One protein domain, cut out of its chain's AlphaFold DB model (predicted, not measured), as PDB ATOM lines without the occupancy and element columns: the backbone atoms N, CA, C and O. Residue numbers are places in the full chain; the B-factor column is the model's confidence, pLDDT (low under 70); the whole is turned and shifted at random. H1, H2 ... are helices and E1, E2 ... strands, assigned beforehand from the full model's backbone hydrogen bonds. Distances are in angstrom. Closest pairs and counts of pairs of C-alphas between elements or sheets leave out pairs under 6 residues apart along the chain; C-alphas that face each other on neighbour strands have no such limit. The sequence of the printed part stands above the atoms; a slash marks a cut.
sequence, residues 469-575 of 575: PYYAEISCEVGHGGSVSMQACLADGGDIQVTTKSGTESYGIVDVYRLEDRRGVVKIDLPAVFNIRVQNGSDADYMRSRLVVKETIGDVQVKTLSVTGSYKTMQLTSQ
ATOM      1  N   PRO A 469     -72.829  65.101 -12.882       79.12
ATOM      2  CA  PRO A 469     -72.730  66.540 -12.659       79.12
ATOM      3  C   PRO A 469     -73.327  66.996 -11.322       79.12
ATOM      4  O   PRO A 469     -73.235  68.177 -11.002       79.12
ATOM      5  N   TYR A 470     -73.934  66.105 -10.537       83.31
ATOM      6  CA  TYR A 470     -74.491  66.416  -9.225       83.31
ATOM      7  C   TYR A 470     -73.999  65.418  -8.175       83.31
ATOM      8  O   TYR A 470     -73.600  64.308  -8.507       83.31
ATOM      9  N   TYR A 471     -74.077  65.784  -6.899       86.00
ATOM     10  CA  TYR A 471     -73.973  64.850  -5.781       86.00
ATOM     11  C   TYR A 471     -74.985  65.201  -4.689       86.00
ATOM     12  O   TYR A 471     -75.265  66.374  -4.426       86.00
ATOM     13  N   ALA A 472     -75.546  64.183  -4.049       84.19
ATOM     14  CA  ALA A 472     -76.398  64.311  -2.878       84.19
ATOM     15  C   ALA A 472     -75.579  64.120  -1.600       84.19
ATOM     16  O   ALA A 472     -74.874  63.127  -1.454       84.19
ATOM     17  N   GLU A 473     -75.717  65.050  -0.661       86.69
ATOM     18  CA  GLU A 473     -75.318  64.892   0.734       86.69
ATOM     19  C   GLU A 473     -76.564  64.604   1.567       86.69
ATOM     20  O   GLU A 473     -77.498  65.409   1.616       86.69
ATOM     21  N   ILE A 474     -76.569  63.446   2.217       85.12
ATOM     22  CA  ILE A 474     -77.669  62.982   3.052       85.12
ATOM     23  C   ILE A 474     -77.133  62.863   4.467       85.12
ATOM     24  O   ILE A 474     -76.159  62.161   4.718       85.12
ATOM     25  N   SER A 475     -77.748  63.587   5.385       85.69
ATOM     26  CA  SER A 475     -77.362  63.610   6.794       85.69
ATOM     27  C   SER A 475     -78.594  63.429   7.654       85.69
ATOM     28  O   SER A 475     -79.697  63.756   7.212       85.69
ATOM     29  N   CYS A 476     -78.418  62.932   8.874       82.12
ATOM     30  CA  CYS A 476     -79.513  62.858   9.822       82.12
ATOM     31  C   CYS A 476     -79.292  63.776  11.018       82.12
ATOM     32  O   CYS A 476     -78.189  63.880  11.558       82.12
ATOM     33  N   GLU A 477     -80.367  64.436  11.433       79.31
ATOM     34  CA  GLU A 477     -80.402  65.363  12.551       79.31
ATOM     35  C   GLU A 477     -81.493  64.938  13.547       79.31
ATOM     36  O   GLU A 477     -82.592  64.526  13.168       79.31
ATOM     37  N   VAL A 478     -81.209  65.079  14.843       75.62
ATOM     38  CA  VAL A 478     -82.227  65.029  15.901       75.62
ATOM     39  C   VAL A 478     -82.746  66.444  16.140       75.62
ATOM     40  O   VAL A 478     -81.954  67.384  16.097       75.62
ATOM     41  N   GLY A 479     -84.051  66.597  16.403       62.72
ATOM     42  CA  GLY A 479     -84.848  67.843  16.425       62.72
ATOM     43  C   GLY A 479     -84.321  69.087  17.176       62.72
ATOM     44  O   GLY A 479     -84.989  70.118  17.154       62.72
ATOM     45  N   HIS A 480     -83.133  69.033  17.784       58.25
ATOM     46  CA  HIS A 480     -82.413  70.150  18.407       58.25
ATOM     47  C   HIS A 480     -81.004  70.413  17.823       58.25
ATOM     48  O   HIS A 480     -80.196  71.081  18.460       58.25
ATOM     49  N   GLY A 481     -80.702  69.927  16.611       58.44
ATOM     50  CA  GLY A 481     -79.479  70.280  15.869       58.44
ATOM     51  C   GLY A 481     -78.269  69.374  16.122       58.44
ATOM     52  O   GLY A 481     -77.141  69.760  15.820       58.44
ATOM     53  N   GLY A 482     -78.481  68.175  16.670       69.25
ATOM     54  CA  GLY A 482     -77.436  67.155  16.791       69.25
ATOM     55  C   GLY A 482     -77.405  66.259  15.557       69.25
ATOM     56  O   GLY A 482     -78.431  65.675  15.218       69.25
ATOM     57  N   SER A 483     -76.246  66.136  14.902       74.56
ATOM     58  CA  SER A 483     -76.045  65.137  13.846       74.56
ATOM     59  C   SER A 483     -75.997  63.738  14.460       74.56
ATOM     60  O   SER A 483     -75.353  63.524  15.489       74.56
ATOM     61  N   VAL A 484     -76.692  62.797  13.830       76.69
ATOM     62  CA  VAL A 484     -76.689  61.378  14.193       76.69
ATOM     63  C   VAL A 484     -76.348  60.574  12.949       76.69
ATOM     64  O   VAL A 484     -76.546  61.047  11.830       76.69
ATOM     65  N   SER A 485     -75.812  59.370  13.144       81.25
ATOM     66  CA  SER A 485     -75.497  58.494  12.024       81.25
ATOM     67  C   SER A 485     -76.733  58.240  11.164       81.25
ATOM     68  O   SER A 485     -77.839  58.021  11.668       81.25
ATOM     69  N   MET A 486     -76.537  58.214   9.848       79.81
ATOM     70  CA  MET A 486     -77.588  57.862   8.896       79.81
ATOM     71  C   MET A 486     -78.129  56.454   9.150       79.81
ATOM     72  O   MET A 486     -79.310  56.198   8.926       79.81
ATOM     73  N   GLN A 487     -77.307  55.562   9.707       76.62
ATOM     74  CA  GLN A 487     -77.734  54.239  10.165       76.62
ATOM     75  C   GLN A 487     -78.899  54.303  11.154       76.62
ATOM     76  O   GLN A 487     -79.842  53.528  11.028       76.62
ATOM     77  N   ALA A 488     -78.864  55.236  12.110       75.44
ATOM     78  CA  ALA A 488     -79.928  55.374  13.101       75.44
ATOM     79  C   ALA A 488     -81.255  55.814  12.465       75.44
ATOM     80  O   ALA A 488     -82.322  55.459  12.954       75.44
ATOM     81  N   CYS A 489     -81.195  56.550  11.356       76.31
ATOM     82  CA  CYS A 489     -82.380  57.081  10.687       76.31
ATOM     83  C   CYS A 489     -82.989  56.112   9.675       76.31
ATOM     84  O   CYS A 489     -84.174  56.223   9.355       76.31
ATOM     85  N   LEU A 490     -82.199  55.141   9.216       77.38
ATOM     86  CA  LEU A 490     -82.649  54.055   8.349       77.38
ATOM     87  C   LEU A 490     -82.972  52.768   9.120       77.38
ATOM     88  O   LEU A 490     -83.619  51.881   8.560       77.38
ATOM     89  N   ALA A 491     -82.561  52.666  10.392       70.19
ATOM     90  CA  ALA A 491     -82.999  51.610  11.298       70.19
ATOM     91  C   ALA A 491     -84.535  51.530  11.276       70.19
ATOM     92  O   ALA A 491     -85.203  52.560  11.328       70.19
ATOM     93  N   ASP A 492     -85.067  50.314  11.134       70.94
ATOM     94  CA  ASP A 492     -86.501  50.004  10.974       70.94
ATOM     95  C   ASP A 492     -87.083  50.157   9.552       70.94
ATOM     96  O   ASP A 492     -88.269  50.414   9.363       70.94
ATOM     97  N   GLY A 493     -86.267  49.905   8.523       72.00
ATOM     98  CA  GLY A 493     -86.756  49.724   7.146       72.00
ATOM     99  C   GLY A 493     -86.790  51.003   6.311       72.00
ATOM    100  O   GLY A 493     -87.534  51.075   5.332       72.00
ATOM    101  N   GLY A 494     -85.990  51.999   6.690       78.38
ATOM    102  CA  GLY A 494     -85.706  53.154   5.847       78.38
ATOM    103  C   GLY A 494     -84.710  52.807   4.746       78.38
ATOM    104  O   GLY A 494     -83.835  51.954   4.921       78.38
ATOM    105  N   ASP A 495     -84.823  53.487   3.614       84.69
ATOM    106  CA  ASP A 495     -83.936  53.316   2.472       84.69
ATOM    107  C   ASP A 495     -83.673  54.638   1.738       84.69
ATOM    108  O   ASP A 495     -84.371  55.645   1.906       84.69
ATOM    109  N   ILE A 496     -82.614  54.640   0.932       84.81
ATOM    110  CA  ILE A 496     -82.315  55.715  -0.012       84.81
ATOM    111  C   ILE A 496     -82.474  55.132  -1.411       84.81
ATOM    112  O   ILE A 496     -81.736  54.233  -1.790       84.81
ATOM    113  N   GLN A 497     -83.417  55.639  -2.195       87.19
ATOM    114  CA  GLN A 497     -83.640  55.200  -3.569       87.19
ATOM    115  C   GLN A 497     -83.159  56.264  -4.544       87.19
ATOM    116  O   GLN A 497     -83.510  57.434  -4.414       87.19
ATOM    117  N   VAL A 498     -82.393  55.856  -5.549       86.81
ATOM    118  CA  VAL A 498     -81.964  56.699  -6.662       86.81
ATOM    119  C   VAL A 498     -82.471  56.070  -7.951       86.81
ATOM    120  O   VAL A 498     -82.011  55.016  -8.375       86.81
ATOM    121  N   THR A 499     -83.432  56.722  -8.591       85.50
ATOM    122  CA  THR A 499     -83.927  56.346  -9.914       85.50
ATOM    123  C   THR A 499     -83.282  57.233 -10.966       85.50
ATOM    124  O   THR A 499     -83.376  58.459 -10.917       85.50
ATOM    125  N   THR A 500     -82.647  56.613 -11.947       85.69
ATOM    126  CA  THR A 500     -82.018  57.259 -13.098       85.69
ATOM    127  C   THR A 500     -82.639  56.711 -14.387       85.69
ATOM    128  O   THR A 500     -83.540  55.870 -14.361       85.69
ATOM    129  N   LYS A 501     -82.159  57.162 -15.553       76.56
ATOM    130  CA  LYS A 501     -82.574  56.581 -16.842       76.56
ATOM    131  C   LYS A 501     -82.169  55.107 -17.001       76.56
ATOM    132  O   LYS A 501     -82.821  54.397 -17.759       76.56
ATOM    133  N   SER A 502     -81.099  54.660 -16.338       77.81
ATOM    134  CA  SER A 502     -80.572  53.294 -16.460       77.81
ATOM    135  C   SER A 502     -81.229  52.296 -15.504       77.81
ATOM    136  O   SER A 502     -81.122  51.093 -15.731       77.81
ATOM    137  N   GLY A 503     -81.932  52.760 -14.470       83.00
ATOM    138  CA  GLY A 503     -82.603  51.889 -13.510       83.00
ATOM    139  C   GLY A 503     -82.880  52.574 -12.177       83.00
ATOM    140  O   GLY A 503     -82.713  53.781 -12.032       83.00
ATOM    141  N   THR A 504     -83.330  51.794 -11.196       87.31
ATOM    142  CA  THR A 504     -83.463  52.247  -9.805       87.31
ATOM    143  C   THR A 504     -82.500  51.468  -8.933       87.31
ATOM    144  O   THR A 504     -82.514  50.239  -8.939       87.31
ATOM    145  N   GLU A 505     -81.696  52.195  -8.174       86.31
ATOM    146  CA  GLU A 505     -80.817  51.666  -7.142       86.31
ATOM    147  C   GLU A 505     -81.420  51.994  -5.777       86.31
ATOM    148  O   GLU A 505     -81.918  53.100  -5.564       86.31
ATOM    149  N   SER A 506     -81.404  51.034  -4.855       84.94
ATOM    150  CA  SER A 506     -81.809  51.249  -3.466       84.94
ATOM    151  C   SER A 506     -80.630  50.925  -2.561       84.94
ATOM    152  O   SER A 506     -80.024  49.861  -2.679       84.94
ATOM    153  N   TYR A 507     -80.305  51.869  -1.687       81.81
ATOM    154  CA  TYR A 507     -79.240  51.791  -0.706       81.81
ATOM    155  C   TYR A 507     -79.883  51.575   0.660       81.81
ATOM    156  O   TYR A 507     -80.529  52.470   1.218       81.81
ATOM    157  N   GLY A 508     -79.718  50.363   1.187       75.06
ATOM    158  CA  GLY A 508     -80.159  50.020   2.534       75.06
ATOM    159  C   GLY A 508     -79.120  50.396   3.592       75.06
ATOM    160  O   GLY A 508     -78.054  50.940   3.298       75.06
ATOM    161  N   ILE A 509     -79.395  50.028   4.846       71.50
ATOM    162  CA  ILE A 509     -78.516  50.293   6.003       71.50
ATOM    163  C   ILE A 509     -77.073  49.800   5.766       71.50
ATOM    164  O   ILE A 509     -76.116  50.480   6.133       71.50
ATOM    165  N   VAL A 510     -76.904  48.625   5.145       72.19
ATOM    166  CA  VAL A 510     -75.585  48.006   4.906       72.19
ATOM    167  C   VAL A 510     -74.757  48.796   3.893       72.19
ATOM    168  O   VAL A 510     -73.547  48.943   4.064       72.19
ATOM    169  N   ASP A 511     -75.396  49.319   2.851       74.69
ATOM    170  CA  ASP A 511     -74.721  50.114   1.824       74.69
ATOM    171  C   ASP A 511     -74.381  51.501   2.367       74.69
ATOM    172  O   ASP A 511     -73.273  51.997   2.179       74.69
ATOM    173  N   VAL A 512     -75.292  52.076   3.153       75.19
ATOM    174  CA  VAL A 512     -75.087  53.352   3.842       75.19
ATOM    175  C   VAL A 512     -73.922  53.293   4.824       75.19
ATOM    176  O   VAL A 512     -73.119  54.217   4.833       75.19
ATOM    177  N   TYR A 513     -73.733  52.187   5.548       70.56
ATOM    178  CA  TYR A 513     -72.551  51.990   6.399       70.56
ATOM    179  C   TYR A 513     -71.225  52.148   5.632       70.56
ATOM    180  O   TYR A 513     -70.231  52.612   6.187       70.56
ATOM    181  N   ARG A 514     -71.186  51.757   4.352       73.19
ATOM    182  CA  ARG A 514     -69.978  51.860   3.512       73.19
ATOM    183  C   ARG A 514     -69.781  53.253   2.921       73.19
ATOM    184  O   ARG A 514     -68.651  53.610   2.598       73.19
ATOM    185  N   LEU A 515     -70.871  53.994   2.745       73.50
ATOM    186  CA  LEU A 515     -70.900  55.307   2.099       73.50
ATOM    187  C   LEU A 515     -70.831  56.468   3.098       73.50
ATOM    188  O   LEU A 515     -70.526  57.596   2.711       73.50
ATOM    189  N   GLU A 516     -71.143  56.209   4.364       75.19
ATOM    190  CA  GLU A 516     -71.151  57.199   5.431       75.19
ATOM    191  C   GLU A 516     -69.725  57.627   5.798       75.19
ATOM    192  O   GLU A 516     -68.845  56.813   6.095       75.19
ATOM    193  N   ASP A 517     -69.482  58.936   5.776       76.06
ATOM    194  CA  ASP A 517     -68.217  59.498   6.222       76.06
ATOM    195  C   ASP A 517     -68.129  59.560   7.760       76.06
ATOM    196  O   ASP A 517     -69.086  59.323   8.499       76.06
ATOM    197  N   ARG A 518     -66.959  59.943   8.289       69.81
ATOM    198  CA  ARG A 518     -66.756  60.088   9.746       69.81
ATOM    199  C   ARG A 518     -67.664  61.143  10.405       69.81
ATOM    200  O   ARG A 518     -67.603  61.292  11.622       69.81
ATOM    201  N   ARG A 519     -68.430  61.915   9.628       67.19
ATOM    202  CA  ARG A 519     -69.326  62.983  10.085       67.19
ATOM    203  C   ARG A 519     -70.801  62.585   9.998       67.19
ATOM    204  O   ARG A 519     -71.643  63.434  10.267       67.19
ATOM    205  N   GLY A 520     -71.112  61.337   9.648       74.00
ATOM    206  CA  GLY A 520     -72.491  60.865   9.543       74.00
ATOM    207  C   GLY A 520     -73.205  61.340   8.277       74.00
ATOM    208  O   GLY A 520     -74.433  61.442   8.258       74.00
ATOM    209  N   VAL A 521     -72.445  61.693   7.234       81.75
ATOM    210  CA  VAL A 521     -72.976  62.155   5.950       81.75
ATOM    211  C   VAL A 521     -72.740  61.087   4.891       81.75
ATOM    212  O   VAL A 521     -71.616  60.635   4.681       81.75
ATOM    213  N   VAL A 522     -73.802  60.719   4.186       84.88
ATOM    214  CA  VAL A 522     -73.755  59.851   3.008       84.88
ATOM    215  C   VAL A 522     -73.653  60.722   1.766       84.88
ATOM    216  O   VAL A 522     -74.433  61.663   1.597       84.88
ATOM    217  N   LYS A 523     -72.692  60.403   0.897       87.31
ATOM    218  CA  LYS A 523     -72.505  61.074  -0.392       87.31
ATOM    219  C   LYS A 523     -72.822  60.128  -1.537       87.31
ATOM    220  O   LYS A 523     -72.268  59.036  -1.586       87.31
ATOM    221  N   ILE A 524     -73.695  60.563  -2.441       86.50
ATOM    222  CA  ILE A 524     -74.074  59.799  -3.634       86.50
ATOM    223  C   ILE A 524     -73.906  60.695  -4.854       86.50
ATOM    224  O   ILE A 524     -74.534  61.750  -4.927       86.50
ATOM    225  N   ASP A 525     -73.074  60.278  -5.800       86.62
ATOM    226  CA  ASP A 525     -72.907  60.968  -7.077       86.62
ATOM    227  C   ASP A 525     -74.121  60.702  -7.978       86.62
ATOM    228  O   ASP A 525     -74.627  59.583  -8.070       86.62
ATOM    229  N   LEU A 526     -74.635  61.752  -8.617       83.75
ATOM    230  CA  LEU A 526     -75.910  61.753  -9.323       83.75
ATOM    231  C   LEU A 526     -75.739  62.194 -10.787       83.75
ATOM    232  O   LEU A 526     -75.076  63.202 -11.058       83.75
ATOM    233  N   PRO A 527     -76.364  61.482 -11.747       84.19
ATOM    234  CA  PRO A 527     -76.368  61.881 -13.153       84.19
ATOM    235  C   PRO A 527     -77.232  63.131 -13.374       84.19
ATOM    236  O   PRO A 527     -77.912  63.595 -12.469       84.19
ATOM    237  N   ALA A 528     -77.263  63.678 -14.595       80.69
ATOM    238  CA  ALA A 528     -78.023  64.903 -14.886       80.69
ATOM    239  C   ALA A 528     -79.542  64.788 -14.629       80.69
ATOM    240  O   ALA A 528     -80.184  65.744 -14.192       80.69
ATOM    241  N   VAL A 529     -80.106  63.607 -14.899       81.25
ATOM    242  CA  VAL A 529     -81.528  63.289 -14.708       81.25
ATOM    243  C   VAL A 529     -81.625  62.188 -13.668       81.25
ATOM    244  O   VAL A 529     -81.205  61.053 -13.911       81.25
ATOM    245  N   PHE A 530     -82.173  62.533 -12.513       84.50
ATOM    246  CA  PHE A 530     -82.274  61.643 -11.367       84.50
ATOM    247  C   PHE A 530     -83.538  61.947 -10.568       84.50
ATOM    248  O   PHE A 530     -84.063  63.062 -10.578       84.50
ATOM    249  N   ASN A 531     -83.990  60.947  -9.831       83.75
ATOM    250  CA  ASN A 531     -84.985  61.070  -8.790       83.75
ATOM    251  C   ASN A 531     -84.427  60.387  -7.547       83.75
ATOM    252  O   ASN A 531     -84.217  59.179  -7.556       83.75
ATOM    253  N   ILE A 532     -84.135  61.164  -6.513       83.75
ATOM    254  CA  ILE A 532     -83.625  60.642  -5.251       83.75
ATOM    255  C   ILE A 532     -84.711  60.729  -4.191       83.75
ATOM    256  O   ILE A 532     -85.345  61.772  -4.022       83.75
ATOM    257  N   ARG A 533     -84.911  59.633  -3.470       84.38
ATOM    258  CA  ARG A 533     -85.844  59.516  -2.362       84.38
ATOM    259  C   ARG A 533     -85.102  59.029  -1.128       84.38
ATOM    260  O   ARG A 533     -84.342  58.077  -1.205       84.38
ATOM    261  N   VAL A 534     -85.346  59.667   0.009       82.06
ATOM    262  CA  VAL A 534     -84.846  59.222   1.314       82.06
ATOM    263  C   VAL A 534     -86.051  58.945   2.190       82.06
ATOM    264  O   VAL A 534     -86.880  59.838   2.381       82.06
ATOM    265  N   GLN A 535     -86.165  57.725   2.699       81.75
ATOM    266  CA  GLN A 535     -87.222  57.314   3.609       81.75
ATOM    267  C   GLN A 535     -86.623  56.963   4.969       81.75
ATOM    268  O   GLN A 535     -85.739  56.118   5.069       81.75
ATOM    269  N   ASN A 536     -87.129  57.600   6.023       75.69
ATOM    270  CA  ASN A 536     -86.744  57.255   7.387       75.69
ATOM    271  C   ASN A 536     -87.417  55.942   7.797       75.69
ATOM    272  O   ASN A 536     -88.597  55.736   7.502       75.69
ATOM    273  N   GLY A 537     -86.671  55.080   8.488       70.50
ATOM    274  CA  GLY A 537     -87.203  53.839   9.054       70.50
ATOM    275  C   GLY A 537     -87.966  54.073  10.355       70.50
ATOM    276  O   GLY A 537     -88.953  53.399  10.631       70.50
ATOM    277  N   SER A 538     -87.576  55.095  11.119       66.69
ATOM    278  CA  SER A 538     -88.204  55.399  12.400       66.69
ATOM    279  C   SER A 538     -89.410  56.337  12.272       66.69
ATOM    280  O   SER A 538     -89.325  57.398  11.652       66.69
ATOM    281  N   ASP A 539     -90.505  55.983  12.954       61.53
ATOM    282  CA  ASP A 539     -91.688  56.834  13.186       61.53
ATOM    283  C   ASP A 539     -91.463  57.905  14.269       61.53
ATOM    284  O   ASP A 539     -92.374  58.641  14.645       61.53
ATOM    285  N   ALA A 540     -90.244  57.999  14.797       61.84
ATOM    286  CA  ALA A 540     -89.868  59.002  15.772       61.84
ATOM    287  C   ALA A 540     -89.862  60.417  15.163       61.84
ATOM    288  O   ALA A 540     -88.942  60.778  14.429       61.84
ATOM    289  N   ASP A 541     -90.810  61.263  15.579       61.16
ATOM    290  CA  ASP A 541     -90.926  62.684  15.184       61.16
ATOM    291  C   ASP A 541     -89.654  63.528  15.431       61.16
ATOM    292  O   ASP A 541     -89.513  64.649  14.923       61.16
ATOM    293  N   TYR A 542     -88.714  63.010  16.227       66.44
ATOM    294  CA  TYR A 542     -87.463  63.679  16.559       66.44
ATOM    295  C   TYR A 542     -86.311  63.387  15.588       66.44
ATOM    296  O   TYR A 542     -85.334  64.129  15.649       66.44
ATOM    297  N   MET A 543     -86.389  62.378  14.708       68.50
ATOM    298  CA  MET A 543     -85.335  62.075  13.722       68.50
ATOM    299  C   MET A 543     -85.699  62.597  12.331       68.50
ATOM    300  O   MET A 543     -86.748  62.278  11.772       68.50
ATOM    301  N   ARG A 544     -84.814  63.410  11.752       73.25
ATOM    302  CA  ARG A 544     -85.040  64.102  10.480       73.25
ATOM    303  C   ARG A 544     -83.867  63.846   9.553       73.25
ATOM    304  O   ARG A 544     -82.738  64.198   9.874       73.25
ATOM    305  N   SER A 545     -84.146  63.276   8.388       76.00
ATOM    306  CA  SER A 545     -83.152  63.241   7.319       76.00
ATOM    307  C   SER A 545     -83.118  64.595   6.629       76.00
ATOM    308  O   SER A 545     -84.151  65.234   6.442       76.00
ATOM    309  N   ARG A 546     -81.927  65.010   6.222       79.25
ATOM    310  CA  ARG A 546     -81.662  66.210   5.443       79.25
ATOM    311  C   ARG A 546     -80.953  65.808   4.162       79.25
ATOM    312  O   ARG A 546     -79.862  65.246   4.212       79.25
ATOM    313  N   LEU A 547     -81.573  66.132   3.033       81.25
ATOM    314  CA  LEU A 547     -81.044  65.910   1.693       81.25
ATOM    315  C   LEU A 547     -80.606  67.249   1.092       81.25
ATOM    316  O   LEU A 547     -81.391  68.190   0.997       81.25
ATOM    317  N   VAL A 548     -79.358  67.335   0.653       81.25
ATOM    318  CA  VAL A 548     -78.829  68.503  -0.052       81.25
ATOM    319  C   VAL A 548     -78.214  68.033  -1.356       81.25
ATOM    320  O   VAL A 548     -77.260  67.266  -1.330       81.25
ATOM    321  N   VAL A 549     -78.727  68.502  -2.492       79.88
ATOM    322  CA  VAL A 549     -78.112  68.214  -3.791       79.88
ATOM    323  C   VAL A 549     -77.264  69.400  -4.224       79.88
ATOM    324  O   VAL A 549     -77.677  70.562  -4.156       79.88
ATOM    325  N   LYS A 550     -76.042  69.099  -4.644       80.19
ATOM    326  CA  LYS A 550     -75.025  70.065  -5.031       80.19
ATOM    327  C   LYS A 550     -74.548  69.751  -6.437       80.19
ATOM    328  O   LYS A 550     -74.426  68.591  -6.809       80.19
ATOM    329  N   GLU A 551     -74.296  70.793  -7.213       75.81
ATOM    330  CA  GLU A 551     -73.698  70.663  -8.539       75.81
ATOM    331  C   GLU A 551     -72.178  70.478  -8.429       75.81
ATOM    332  O   GLU A 551     -71.501  71.166  -7.656       75.81
ATOM    333  N   THR A 552     -71.646  69.545  -9.210       68.88
ATOM    334  CA  THR A 552     -70.225  69.223  -9.327       68.88
ATOM    335  C   THR A 552     -69.610  70.063 -10.454       68.88
ATOM    336  O   THR A 552     -69.409  69.577 -11.563       68.88
ATOM    337  N   ILE A 553     -69.297  71.339 -10.196       56.09
ATOM    338  CA  ILE A 553     -68.616  72.217 -11.173       56.09
ATOM    339  C   ILE A 553     -67.154  72.438 -10.766       56.09
ATOM    340  O   ILE A 553     -66.832  73.447 -10.149       56.09
ATOM    341  N   GLY A 554     -66.247  71.529 -11.142       54.50
ATOM    342  CA  GLY A 554     -64.795  71.741 -10.981       54.50
ATOM    343  C   GLY A 554     -64.366  72.345  -9.625       54.50
ATOM    344  O   GLY A 554     -64.991  72.094  -8.599       54.50
ATOM    345  N   ASP A 555     -63.298  73.151  -9.615       40.69
ATOM    346  CA  ASP A 555     -62.754  73.776  -8.394       40.69
ATOM    347  C   ASP A 555     -63.541  75.015  -7.891       40.69
ATOM    348  O   ASP A 555     -63.106  75.648  -6.927       40.69
ATOM    349  N   VAL A 556     -64.668  75.430  -8.502       40.47
ATOM    350  CA  VAL A 556     -65.307  76.722  -8.158       40.47
ATOM    351  C   VAL A 556     -66.846  76.710  -8.218       40.47
ATOM    352  O   VAL A 556     -67.446  76.539  -9.270       40.47
ATOM    353  N   GLN A 557     -67.425  77.059  -7.059       38.31
ATOM    354  CA  GLN A 557     -68.802  77.473  -6.733       38.31
ATOM    355  C   GLN A 557     -69.954  76.467  -6.909       38.31
ATOM    356  O   GLN A 557     -70.473  76.204  -7.986       38.31
ATOM    357  N   VAL A 558     -70.433  76.013  -5.745       47.22
ATOM    358  CA  VAL A 558     -71.575  75.122  -5.536       47.22
ATOM    359  C   VAL A 558     -72.880  75.912  -5.624       47.22
ATOM    360  O   VAL A 558     -73.245  76.620  -4.678       47.22
ATOM    361  N   LYS A 559     -73.644  75.748  -6.706       45.97
ATOM    362  CA  LYS A 559     -75.072  76.066  -6.650       45.97
ATOM    363  C   LYS A 559     -75.743  74.969  -5.827       45.97
ATOM    364  O   LYS A 559     -75.794  73.808  -6.222       45.97
ATOM    365  N   THR A 560     -76.174  75.323  -4.621       52.72
ATOM    366  CA  THR A 560     -76.847  74.379  -3.727       52.72
ATOM    367  C   THR A 560     -78.324  74.349  -4.103       52.72
ATOM    368  O   THR A 560     -79.036  75.325  -3.875       52.72
ATOM    369  N   LEU A 561     -78.796  73.238  -4.664       52.47
ATOM    370  CA  LEU A 561     -80.223  72.930  -4.727       52.47
ATOM    371  C   LEU A 561     -80.593  72.294  -3.381       52.47
ATOM    372  O   LEU A 561     -80.727  71.078  -3.245       52.47
ATOM    373  N   SER A 562     -80.665  73.117  -2.330       46.06
ATOM    374  CA  SER A 562     -81.053  72.639  -1.003       46.06
ATOM    375  C   SER A 562     -82.569  72.529  -0.931       46.06
ATOM    376  O   SER A 562     -83.253  73.538  -0.760       46.06
ATOM    377  N   VAL A 563     -83.095  71.310  -0.986       50.16
ATOM    378  CA  VAL A 563     -84.434  71.029  -0.464       50.16
ATOM    379  C   VAL A 563     -84.251  70.565   0.973       50.16
ATOM    380  O   VAL A 563     -84.080  69.384   1.251       50.16
ATOM    381  N   THR A 564     -84.247  71.517   1.906       45.72
ATOM    382  CA  THR A 564     -84.257  71.186   3.336       45.72
ATOM    383  C   THR A 564     -85.689  70.804   3.709       45.72
ATOM    384  O   THR A 564     -86.483  71.655   4.097       45.72
ATOM    385  N   GLY A 565     -86.054  69.538   3.511       48.62
ATOM    386  CA  GLY A 565     -87.310  68.974   4.001       48.62
ATOM    387  C   GLY A 565     -87.056  68.166   5.268       48.62
ATOM    388  O   GLY A 565     -86.124  67.381   5.308       48.62
ATOM    389  N   SER A 566     -87.862  68.338   6.312       52.31
ATOM    390  CA  SER A 566     -87.821  67.490   7.507       52.31
ATOM    391  C   SER A 566     -89.066  66.609   7.542       52.31
ATOM    392  O   SER A 566     -90.058  66.985   8.163       52.31
ATOM    393  N   TYR A 567     -89.044  65.478   6.832       56.06
ATOM    394  CA  TYR A 567     -90.206  64.591   6.712       56.06
ATOM    395  C   TYR A 567     -89.799  63.116   6.634       56.06
ATOM    396  O   TYR A 567     -88.693  62.789   6.210       56.06
ATOM    397  N   LYS A 568     -90.738  62.227   6.990       59.84
ATOM    398  CA  LYS A 568     -90.629  60.754   6.919       59.84
ATOM    399  C   LYS A 568     -90.199  60.238   5.536       59.84
ATOM    400  O   LYS A 568     -89.629  59.157   5.411       59.84
ATOM    401  N   THR A 569     -90.454  61.015   4.486       63.94
ATOM    402  CA  THR A 569     -89.957  60.763   3.135       63.94
ATOM    403  C   THR A 569     -89.634  62.089   2.453       63.94
ATOM    404  O   THR A 569     -90.465  62.994   2.436       63.94
ATOM    405  N   MET A 570     -88.442  62.192   1.874       70.00
ATOM    406  CA  MET A 570     -88.037  63.288   0.992       70.00
ATOM    407  C   MET A 570     -87.857  62.760  -0.419       70.00
ATOM    408  O   MET A 570     -87.353  61.655  -0.586       70.00
ATOM    409  N   GLN A 571     -88.219  63.558  -1.418       73.19
ATOM    410  CA  GLN A 571     -88.015  63.227  -2.821       73.19
ATOM    411  C   GLN A 571     -87.575  64.469  -3.596       73.19
ATOM    412  O   GLN A 571     -88.184  65.528  -3.460       73.19
ATOM    413  N   LEU A 572     -86.529  64.340  -4.411       74.44
ATOM    414  CA  LEU A 572     -86.044  65.395  -5.298       74.44
ATOM    415  C   LEU A 572     -85.881  64.828  -6.702       74.44
ATOM    416  O   LEU A 572     -85.242  63.798  -6.889       74.44
ATOM    417  N   THR A 573     -86.472  65.495  -7.691       71.75
ATOM    418  CA  THR A 573     -86.414  65.086  -9.097       71.75
ATOM    419  C   THR A 573     -85.788  66.193  -9.933       71.75
ATOM    420  O   THR A 573     -86.260  67.328  -9.904       71.75
ATOM    421  N   SER A 574     -84.744  65.848 -10.682       73.69
ATOM    422  CA  SER A 574     -84.193  66.671 -11.760       73.69
ATOM    423  C   SER A 574     -84.893  66.292 -13.068       73.69
ATOM    424  O   SER A 574     -84.974  65.102 -13.382       73.69
ATOM    425  N   GLN A 575     -85.450  67.281 -13.779       57.94
ATOM    426  CA  GLN A 575     -86.145  67.098 -15.063       57.94
ATOM    427  C   GLN A 575     -85.223  67.345 -16.252       57.94
ATOM    428  O   GLN A 575     -84.550  68.403 -16.258       57.94
TER     429      GLN A 575
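What this domain is: This is residues 469 to 575 of the 575 residues of an uncharacterized protein of Pseudidiomarina homiensis (UniProt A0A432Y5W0). Two sheets lie face to face as a sandwich with their strands nearly aligned; a short helix, H1, caps one end of the gap between them, and a second, H2, sits at the side of the sandwich by E5 and E3. One sheet is branched, with E1 between E7 on one side and E5 and E2 on the other and with E8 beyond E7; the other has the order E4, E3, E6, E9, and both are antiparallel. The 107 printed residues hold two named helices and nine named strands, in the order E1 E2 H1 E3 E4 H2 E5 E6 E7 E8 E9, and the class is mostly strand. The whole is compact, with a radius of gyration of the C-alphas of 13.2 A and spans of 36 by 29 by 24 A.

How they stand to each other: In the strongly twisted branched sheet, E1, residues 470 to 478, pairs along its whole length with E7, residues 543 to 551, N 473 and O 548 being 2.8 A apart. On the other side of E1 are E5, residues 521 to 526, with N 472 and O 524 at 2.8 A, and E2, residues 482 to 484, with N 478 and O 482 at 2.9 A; E1 and E2 form a hairpin. E8, residues 560 to 563, forms a hairpin with E7, N 561 and O 549 being 2.9 A apart. In the second sheet E3, residues 495 to 500, is an inner strand between E4, residues 504 to 507, N 498 and O 505 being 2.8 A apart, and E6, residues 530 to 535, with N 497 and O 533 at 2.8 A. E9, residues 569 to 573, is the edge strand beside E6, with N 532 and O 572 at 2.9 A. The parts of the two sheets that face each other are 10.2 A centre to centre, their strands at 16 degrees. H1, residues 486 to 490, is on the branched sheet, over E1, at a height of 7.6 A, and only grazes the other sheet. H2, residues 509 to 515, only grazes both sheets and touches H1, the closest C-alphas, those of Gln 487 and Ile 509, being 5.8 A apart. In H1 the O i to N i+4 pair is within hydrogen-bond range; in H2, 2 of 3 are.

Where its parts are: E1 runs 26.3 A from C-alpha 470 at (-74.491, 66.416, -9.225), and E7 spans 26.5 A. E6 is 16.4 A long, E3 16.2 A and E5 15.6 A. E9 ends with C-alpha 573 at (-86.414, 65.086, -9.097).

The domain as a whole: The C-alphas of Asp 539 and Asp 555, the two farthest apart, are 39.9 A apart. The printed part has no cut and no long link. Mean pLDDT of the printed part is 72.7; 31 residues are under 70, among them 552 to 569.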